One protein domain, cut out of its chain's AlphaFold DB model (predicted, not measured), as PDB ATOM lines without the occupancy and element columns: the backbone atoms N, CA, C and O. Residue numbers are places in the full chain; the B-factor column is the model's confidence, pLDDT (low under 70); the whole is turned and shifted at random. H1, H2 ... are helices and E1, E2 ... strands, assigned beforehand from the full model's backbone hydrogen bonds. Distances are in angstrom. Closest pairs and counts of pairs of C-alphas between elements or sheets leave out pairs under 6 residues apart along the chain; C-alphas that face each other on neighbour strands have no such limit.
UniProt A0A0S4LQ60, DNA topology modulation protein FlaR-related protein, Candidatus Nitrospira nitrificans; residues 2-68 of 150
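This is residues 2 to 68 of the 150 residues of the protein "DNA topology modulation protein FlaR-related protein" of Candidatus Nitrospira nitrificans (UniProt A0A0S4LQ60). Two short parallel strands, E1 and E2, lie near the last residues of the longest helix, H2, and H3 packs there side by side with H2. The loop 14 to 26 reaches far from the rest. The printed part has 67 residues, under half in named elements, mixed helices and strands: E1 H1 H2 E2 H3 E3. It is only just compact, close to loose: radius of gyration of the C-alphas 12.6 A, spans 36 by 30 by 25 A.

E1, residues 6 to 8, and E2, residues 44 to 46, are parallel neighbours; N 7 and O 44, 2.8 A apart, are within hydrogen-bond range. With H1, residues 10 to 13, and H2, residues 27 to 38, they form a strand-helix-strand unit, parallel strands joined through helices, its crossover right-handed. H1 touches H2; their closest C-alphas, Leu 12 and Arg 30, are 5.5 A apart. H3, residues 54 to 59, touches H2 at a shallow tilt of 11 degrees, the same way; their closest C-alphas, Ala 38 and Val 56, are 5.3 A apart. E3, residues 63 to 66, pairs with no named strand. In H2 and H3 every O i to N i+4 pair is within hydrogen-bond range; H1 is too short for one.

E1 begins at C-alpha 6 (-19.439, 21.423, 25.127). H2 is 16.2 A long. E3 ends at C-alpha 66 (-8.097, 22.920, 13.458).

The printed part has no cut. The link H1 to H2 is long. Residues 2 and 19 to 21 have pLDDT under 70.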
ATOM      1  N   LEU A   2     -23.964  13.498  19.122       64.75
ATOM      2  CA  LEU A   2     -23.354  13.022  20.368       64.75
ATOM      3  C   LEU A   2     -23.754  14.009  21.473       64.75
ATOM      4  O   LEU A   2     -23.511  15.204  21.324       64.75
ATOM      5  N   GLN A   3     -24.433  13.550  22.522       85.62
ATOM      6  CA  GLN A   3     -24.938  14.406  23.606       85.62
ATOM      7  C   GLN A   3     -23.826  14.738  24.620       85.62
ATOM      8  O   GLN A   3     -23.994  14.551  25.819       85.62
ATOM      9  N   ILE A   4     -22.664  15.183  24.131       90.06
ATOM     10  CA  ILE A   4     -21.498  15.490  24.966       90.06
ATOM     11  C   ILE A   4     -21.543  16.975  25.364       90.06
ATOM     12  O   ILE A   4     -21.702  17.821  24.478       90.06
ATOM     13  N   PRO A   5     -21.386  17.319  26.657       93.75
ATOM     14  CA  PRO A   5     -21.294  18.706  27.101       93.75
ATOM     15  C   PRO A   5     -20.141  19.446  26.415       93.75
ATOM     16  O   PRO A   5     -18.991  19.024  26.511       93.75
ATOM     17  N   ALA A   6     -20.439  20.559  25.747       94.38
ATOM     18  CA  ALA A   6     -19.439  21.423  25.127       94.38
ATOM     19  C   ALA A   6     -19.292  22.727  25.917       94.38
ATOM     20  O   ALA A   6     -20.284  23.370  26.265       94.38
ATOM     21  N   HIS A   7     -18.048  23.108  26.189       94.38
ATOM     22  CA  HIS A   7     -17.678  24.261  26.998       94.38
ATOM     23  C   HIS A   7     -16.799  25.204  26.173       94.38
ATOM     24  O   HIS A   7     -15.654  24.875  25.858       94.38
ATOM     25  N   ASP A   8     -17.331  26.382  25.851       92.69
ATOM     26  CA  ASP A   8     -16.575  27.461  25.209       92.69
ATOM     27  C   ASP A   8     -15.709  28.184  26.254       92.69
ATOM     28  O   ASP A   8     -16.208  28.707  27.260       92.69
ATOM     29  N   LEU A   9     -14.397  28.228  26.014       93.94
ATOM     30  CA  LEU A   9     -13.439  28.893  26.890       93.94
ATOM     31  C   LEU A   9     -13.687  30.398  27.029       93.94
ATOM     32  O   LEU A   9     -13.286  30.960  28.048       93.94
ATOM     33  N   ASP A  10     -14.353  31.060  26.080       89.56
ATOM     34  CA  ASP A  10     -14.753  32.462  26.248       89.56
ATOM     35  C   ASP A  10     -15.668  32.639  27.471       89.56
ATOM     36  O   ASP A  10     -15.530  33.625  28.199       89.56
ATOM     37  N   GLY A  11     -16.530  31.660  27.771       88.56
ATOM     38  CA  GLY A  11     -17.394  31.670  28.957       88.56
ATOM     39  C   GLY A  11     -16.641  31.518  30.285       88.56
ATOM     40  O   GLY A  11     -17.179  31.837  31.348       88.56
ATOM     41  N   LEU A  12     -15.393  31.045  30.237       90.12
ATOM     42  CA  LEU A  12     -14.503  30.943  31.396       90.12
ATOM     43  C   LEU A  12     -13.537  32.124  31.480       90.12
ATOM     44  O   LEU A  12     -13.180  32.553  32.575       90.12
ATOM     45  N   PHE A  13     -13.088  32.627  30.332       89.50
ATOM     46  CA  PHE A  13     -12.087  33.679  30.242       89.50
ATOM     47  C   PHE A  13     -12.661  35.056  30.578       89.50
ATOM     48  O   PHE A  13     -12.000  35.856  31.249       89.50
ATOM     49  N   TRP A  14     -13.887  35.340  30.136       88.81
ATOM     50  CA  TRP A  14     -14.551  36.615  30.384       88.81
ATOM     51  C   TRP A  14     -15.399  36.575  31.656       88.81
ATOM     52  O   TRP A  14     -16.078  35.595  31.954       88.81
ATOM     53  N   ASP A  15     -15.378  37.676  32.403       84.25
ATOM     54  CA  ASP A  15     -16.271  37.871  33.538       84.25
ATOM     55  C   ASP A  15     -17.677  38.203  33.026       84.25
ATOM     56  O   ASP A  15     -17.971  39.334  32.635       84.25
ATOM     57  N   VAL A  16     -18.546  37.193  33.015       75.12
ATOM     58  CA  VAL A  16     -19.946  37.321  32.585       75.12
ATOM     59  C   VAL A  16     -20.793  38.193  33.518       75.12
ATOM     60  O   VAL A  16     -21.870  38.616  33.113       75.12
ATOM     61  N   GLN A  17     -20.324  38.461  34.742       78.06
ATOM     62  CA  GLN A  17     -21.000  39.314  35.726       78.06
ATOM     63  C   GLN A  17     -20.481  40.759  35.697       78.06
ATOM     64  O   GLN A  17     -20.923  41.594  36.482       78.06
ATOM     65  N   ALA A  18     -19.519  41.076  34.827       75.06
ATOM     66  CA  ALA A  18     -18.976  42.418  34.740       75.06
ATOM     67  C   ALA A  18     -19.929  43.367  34.004       75.06
ATOM     68  O   ALA A  18     -20.294  43.131  32.853       75.06
ATOM     69  N   ASP A  19     -20.179  44.531  34.605       67.19
ATOM     70  CA  ASP A  19     -20.951  45.628  33.996       67.19
ATOM     71  C   ASP A  19     -20.285  46.244  32.748       67.19
ATOM     72  O   ASP A  19     -20.860  47.099  32.075       67.19
ATOM     73  N   ARG A  20     -19.049  45.839  32.426       66.12
ATOM     74  CA  ARG A  20     -18.305  46.312  31.253       66.12
ATOM     75  C   ARG A  20     -17.615  45.178  30.511       66.12
ATOM     76  O   ARG A  20     -17.007  44.288  31.105       66.12
ATOM     77  N   TYR A  21     -17.641  45.277  29.185       65.69
ATOM     78  CA  TYR A  21     -16.944  44.355  28.297       65.69
ATOM     79  C   TYR A  21     -15.423  44.395  28.505       65.69
ATOM     80  O   TYR A  21     -14.851  45.441  28.813       65.69
ATOM     81  N   GLY A  22     -14.757  43.256  28.300       73.62
ATOM     82  CA  GLY A  22     -13.296  43.160  28.343       73.62
ATOM     83  C   GLY A  22     -12.706  42.885  29.729       73.62
ATOM     84  O   GLY A  22     -11.483  42.847  29.869       73.62
ATOM     85  N   ARG A  23     -13.535  42.666  30.758       82.06
ATOM     86  CA  ARG A  23     -13.050  42.208  32.063       82.06
ATOM     87  C   ARG A  23     -12.833  40.697  32.039       82.06
ATOM     88  O   ARG A  23     -13.749  39.942  31.729       82.06
ATOM     89  N   ARG A  24     -11.615  40.264  32.364       87.88
ATOM     90  CA  ARG A  24     -11.288  38.842  32.533       87.88
ATOM     91  C   ARG A  24     -11.840  38.331  33.862       87.88
ATOM     92  O   ARG A  24     -11.835  39.075  34.844       87.88
ATOM     93  N   ALA A  25     -12.276  37.076  33.883       87.06
ATOM     94  CA  ALA A  25     -12.608  36.386  35.121       87.06
ATOM     95  C   ALA A  25     -11.366  36.273  36.025       87.06
ATOM     96  O   ALA A  25     -10.233  36.239  35.534       87.06
ATOM     97  N   ALA A  26     -11.579  36.213  37.341       89.69
ATOM     98  CA  ALA A  26     -10.504  35.944  38.292       89.69
ATOM     99  C   ALA A  26      -9.876  34.571  38.005       89.69
ATOM    100  O   ALA A  26     -10.607  33.601  37.786       89.69
ATOM    101  N   GLU A  27      -8.542  34.496  38.014       90.00
ATOM    102  CA  GLU A  27      -7.800  33.293  37.612       90.00
ATOM    103  C   GLU A  27      -8.188  32.076  38.459       90.00
ATOM    104  O   GLU A  27      -8.580  31.061  37.892       90.00
ATOM    105  N   ASP A  28      -8.252  32.214  39.787       89.62
ATOM    106  CA  ASP A  28      -8.660  31.125  40.688       89.62
ATOM    107  C   ASP A  28     -10.066  30.590  40.373       89.62
ATOM    108  O   ASP A  28     -10.316  29.380  40.367       89.62
ATOM    109  N   GLY A  29     -11.005  31.494  40.074       89.44
ATOM    110  CA  GLY A  29     -12.379  31.133  39.728       89.44
ATOM    111  C   GLY A  29     -12.471  30.443  38.366       89.44
ATOM    112  O   GLY A  29     -13.204  29.462  38.216       89.44
ATOM    113  N   ARG A  30     -11.713  30.928  37.378       92.75
ATOM    114  CA  ARG A  30     -11.591  30.319  36.046       92.75
ATOM    115  C   ARG A  30     -10.987  28.920  36.144       92.75
ATOM    116  O   ARG A  30     -11.551  27.978  35.589       92.75
ATOM    117  N   ASP A  31      -9.890  28.776  36.873       93.06
ATOM    118  CA  ASP A  31      -9.130  27.531  36.968       93.06
ATOM    119  C   ASP A  31      -9.908  26.472  37.762       93.06
ATOM    120  O   ASP A  31      -9.943  25.303  37.374       93.06
ATOM    121  N   THR A  32     -10.647  26.885  38.798       93.19
ATOM    122  CA  THR A  32     -11.576  26.004  39.526       93.19
ATOM    123  C   THR A  32     -12.677  25.468  38.611       93.19
ATOM    124  O   THR A  32     -12.954  24.264  38.619       93.19
ATOM    125  N   LYS A  33     -13.290  26.331  37.786       93.75
ATOM    126  CA  LYS A  33     -14.305  25.912  36.804       93.75
ATOM    127  C   LYS A  33     -13.718  24.957  35.767       93.75
ATOM    128  O   LYS A  33     -14.322  23.923  35.494       93.75
ATOM    129  N   LEU A  34     -12.531  25.263  35.241       95.38
ATOM    130  CA  LEU A  34     -11.846  24.412  34.270       95.38
ATOM    131  C   LEU A  34     -11.541  23.022  34.847       95.38
ATOM    132  O   LEU A  34     -11.815  22.009  34.209       95.38
ATOM    133  N   ALA A  35     -11.027  22.957  36.078       94.19
ATOM    134  CA  ALA A  35     -10.785  21.692  36.764       94.19
ATOM    135  C   ALA A  35     -12.088  20.914  37.017       94.19
ATOM    136  O   ALA A  35     -12.091  19.687  36.976       94.19
ATOM    137  N   GLY A  36     -13.200  21.610  37.277       95.12
ATOM    138  CA  GLY A  36     -14.532  21.010  37.361       95.12
ATOM    139  C   GLY A  36     -14.969  20.359  36.048       95.12
ATOM    140  O   GLY A  36     -15.416  19.216  36.068       95.12
ATOM    141  N   ILE A  37     -14.774  21.043  34.916       95.88
ATOM    142  CA  ILE A  37     -15.055  20.501  33.577       95.88
ATOM    143  C   ILE A  37     -14.216  19.252  33.322       95.88
ATOM    144  O   ILE A  37     -14.765  18.209  32.985       95.88
ATOM    145  N   ALA A  38     -12.907  19.320  33.571       95.50
ATOM    146  CA  ALA A  38     -12.008  18.198  33.317       95.50
ATOM    147  C   ALA A  38     -12.385  16.937  34.122       95.50
ATOM    148  O   ALA A  38     -12.095  15.825  33.684       95.50
ATOM    149  N   ARG A  39     -13.041  17.089  35.286       95.56
ATOM    150  CA  ARG A  39     -13.519  15.981  36.135       95.56
ATOM    151  C   ARG A  39     -14.790  15.289  35.636       95.56
ATOM    152  O   ARG A  39     -15.096  14.222  36.161       95.56
ATOM    153  N   GLN A  40     -15.511  15.867  34.678       95.44
ATOM    154  CA  GLN A  40     -16.697  15.243  34.087       95.44
ATOM    155  C   GLN A  40     -16.318  13.954  33.346       95.44
ATOM    156  O   GLN A  40     -15.186  13.812  32.883       95.44
ATOM    157  N   GLU A  41     -17.269  13.027  33.221       93.69
ATOM    158  CA  GLU A  41     -17.070  11.779  32.468       93.69
ATOM    159  C   GLU A  41     -16.913  12.030  30.966       93.69
ATOM    160  O   GLU A  41     -16.147  11.343  30.299       93.69
ATOM    161  N   GLN A  42     -17.634  13.018  30.432       94.25
ATOM    162  CA  GLN A  42     -17.602  13.391  29.022       94.25
ATOM    163  C   GLN A  42     -17.667  14.905  28.898       94.25
ATOM    164  O   GLN A  42     -18.489  15.551  29.548       94.25
ATOM    165  N   TRP A  43     -16.815  15.470  28.049       96.00
ATOM    166  CA  TRP A  43     -16.779  16.903  27.799       96.00
ATOM    167  C   TRP A  43     -16.039  17.214  26.496       96.00
ATOM    168  O   TRP A  43     -15.189  16.456  26.033       96.00
ATOM    169  N   ILE A  44     -16.354  18.369  25.922       95.38
ATOM    170  CA  ILE A  44     -15.583  19.031  24.873       95.38
ATOM    171  C   ILE A  44     -15.240  20.414  25.409       95.38
ATOM    172  O   ILE A  44     -16.116  21.133  25.882       95.38
ATOM    173  N   VAL A  45     -13.970  20.789  25.337       95.81
ATOM    174  CA  VAL A  45     -13.523  22.157  25.603       95.81
ATOM    175  C   VAL A  45     -13.047  22.741  24.283       95.81
ATOM    176  O   VAL A  45     -12.177  22.161  23.635       95.81
ATOM    177  N   GLU A  46     -13.609  23.879  23.885       94.31
ATOM    178  CA  GLU A  46     -13.226  24.578  22.660       94.31
ATOM    179  C   GLU A  46     -12.808  26.021  22.937       94.31
ATOM    180  O   GLU A  46     -13.358  26.700  23.800       94.31
ATOM    181  N   GLY A  47     -11.813  26.503  22.196       92.62
ATOM    182  CA  GLY A  47     -11.391  27.896  22.251       92.62
ATOM    183  C   GLY A  47      -9.919  28.080  21.912       92.62
ATOM    184  O   GLY A  47      -9.233  27.166  21.461       92.62
ATOM    185  N   VAL A  48      -9.442  29.309  22.095       89.19
ATOM    186  CA  VAL A  48      -8.136  29.763  21.581       89.19
ATOM    187  C   VAL A  48      -7.088  29.985  22.671       89.19
ATOM    188  O   VAL A  48      -5.926  30.248  22.366       89.19
ATOM    189  N   TYR A  49      -7.485  29.906  23.941       90.12
ATOM    190  CA  TYR A  49      -6.592  30.110  25.076       90.12
ATOM    191  C   TYR A  49      -5.943  28.784  25.454       90.12
ATOM    192  O   TYR A  49      -6.652  27.859  25.808       90.12
ATOM    193  N   TYR A  50      -4.617  28.689  25.403       89.31
ATOM    194  CA  TYR A  50      -3.891  27.434  25.654       89.31
ATOM    195  C   TYR A  50      -3.053  27.453  26.940       89.31
ATOM    196  O   TYR A  50      -2.768  26.399  27.501       89.31
ATOM    197  N   THR A  51      -2.685  28.632  27.452       90.25
ATOM    198  CA  THR A  51      -1.686  28.765  28.530       90.25
ATOM    199  C   THR A  51      -2.115  28.215  29.890       90.25
ATOM    200  O   THR A  51      -1.263  27.901  30.712       90.25
ATOM    201  N   TRP A  52      -3.417  28.086  30.139       91.75
ATOM    202  CA  TRP A  52      -3.983  27.628  31.415       91.75
ATOM    203  C   TRP A  52      -4.783  26.322  31.267       91.75
ATOM    204  O   TRP A  52      -5.476  25.904  32.188       91.75
ATOM    205  N   LEU A  53      -4.662  25.637  30.122       94.50
ATOM    206  CA  LEU A  53      -5.413  24.411  29.828       94.50
ATOM    207  C   LEU A  53      -4.739  23.121  30.286       94.50
ATOM    208  O   LEU A  53      -5.245  22.041  29.990       94.50
ATOM    209  N   LYS A  54      -3.634  23.198  31.032       93.06
ATOM    210  CA  LYS A  54      -2.900  22.011  31.487       93.06
ATOM    211  C   LYS A  54      -3.814  20.925  32.102       93.06
ATOM    212  O   LYS A  54      -3.723  19.794  31.635       93.06
ATOM    213  N   PRO A  55      -4.752  21.219  33.030       92.69
ATOM    214  CA  PRO A  55      -5.620  20.181  33.611       92.69
ATOM    215  C   PRO A  55      -6.531  19.484  32.588       92.69
ATOM    216  O   PRO A  55      -6.847  18.304  32.724       92.69
ATOM    217  N   VAL A  56      -6.956  20.222  31.560       95.06
ATOM    218  CA  VAL A  56      -7.776  19.708  30.456       95.06
ATOM    219  C   VAL A  56      -6.920  18.870  29.524       95.06
ATOM    220  O   VAL A  56      -7.311  17.758  29.186       95.06
ATOM    221  N   PHE A  57      -5.727  19.340  29.160       95.38
ATOM    222  CA  PHE A  57      -4.808  18.557  28.342       95.38
ATOM    223  C   PHE A  57      -4.384  17.268  29.030       95.38
ATOM    224  O   PHE A  57      -4.313  16.252  28.357       95.38
ATOM    225  N   GLU A  58      -4.161  17.249  30.343       95.19
ATOM    226  CA  GLU A  58      -3.827  16.020  31.073       95.19
ATOM    227  C   GLU A  58      -4.944  14.980  30.983       95.19
ATOM    228  O   GLU A  58      -4.664  13.817  30.699       95.19
ATOM    229  N   ARG A  59      -6.200  15.408  31.145       96.12
ATOM    230  CA  ARG A  59      -7.363  14.514  31.225       96.12
ATOM    231  C   ARG A  59      -8.053  14.225  29.896       96.12
ATOM    232  O   ARG A  59      -8.872  13.321  29.854       96.12
ATOM    233  N   ALA A  60      -7.751  14.975  28.839       95.94
ATOM    234  CA  ALA A  60      -8.312  14.729  27.516       95.94
ATOM    235  C   ALA A  60      -7.883  13.356  26.988       95.94
ATOM    236  O   ALA A  60      -6.694  13.034  27.033       95.94
ATOM    237  N   ASP A  61      -8.814  12.618  26.389       95.00
ATOM    238  CA  ASP A  61      -8.499  11.436  25.576       95.00
ATOM    239  C   ASP A  61      -7.971  11.827  24.191       95.00
ATOM    240  O   ASP A  61      -7.199  11.099  23.571       95.00
ATOM    241  N   LEU A  62      -8.375  13.005  23.705       95.38
ATOM    242  CA  LEU A  62      -8.046  13.510  22.380       95.38
ATOM    243  C   LEU A  62      -7.912  15.033  22.403       95.38
ATOM    244  O   LEU A  62      -8.754  15.740  22.953       95.38
ATOM    245  N   ILE A  63      -6.866  15.546  21.761       96.06
ATOM    246  CA  ILE A  63      -6.619  16.976  21.572       96.06
ATOM    247  C   ILE A  63      -6.597  17.245  20.073       96.06
ATOM    248  O   ILE A  63      -5.746  16.719  19.358       96.06
ATOM    249  N   ALA A  64      -7.512  18.082  19.592       95.38
ATOM    250  CA  ALA A  64      -7.612  18.405  18.177       95.38
ATOM    251  C   ALA A  64      -7.243  19.860  17.890       95.38
ATOM    252  O   ALA A  64      -7.770  20.780  18.511       95.38
ATOM    253  N   VAL A  65      -6.394  20.071  16.885       95.56
ATOM    254  CA  VAL A  65      -6.122  21.396  16.324       95.56
ATOM    255  C   VAL A  65      -6.723  21.501  14.933       95.56
ATOM    256  O   VAL A  65      -6.397  20.731  14.027       95.56
ATOM    257  N   LEU A  66      -7.558  22.525  14.752       94.94
ATOM    258  CA  LEU A  66      -8.097  22.920  13.458       94.94
ATOM    259  C   LEU A  66      -7.182  23.962  12.807       94.94
ATOM    260  O   LEU A  66      -7.144  25.115  13.225       94.94
ATOM    261  N   GLN A  67      -6.490  23.597  11.733       95.75
ATOM    262  CA  GLN A  67      -5.691  24.509  10.911       95.75
ATOM    263  C   GLN A  67      -6.236  24.573   9.473       95.75
ATOM    264  O   GLN A  67      -5.576  24.131   8.528       95.75
ATOM    265  N   PRO A  68      -7.458  25.102   9.263       95.81
ATOM    266  CA  PRO A  68      -7.953  25.368   7.919       95.81
ATOM    267  C   PRO A  68      -7.090  26.431   7.238       95.81
ATOM    268  O   PRO A  68      -6.526  27.303   7.901       95.81
TER     269      PRO A  68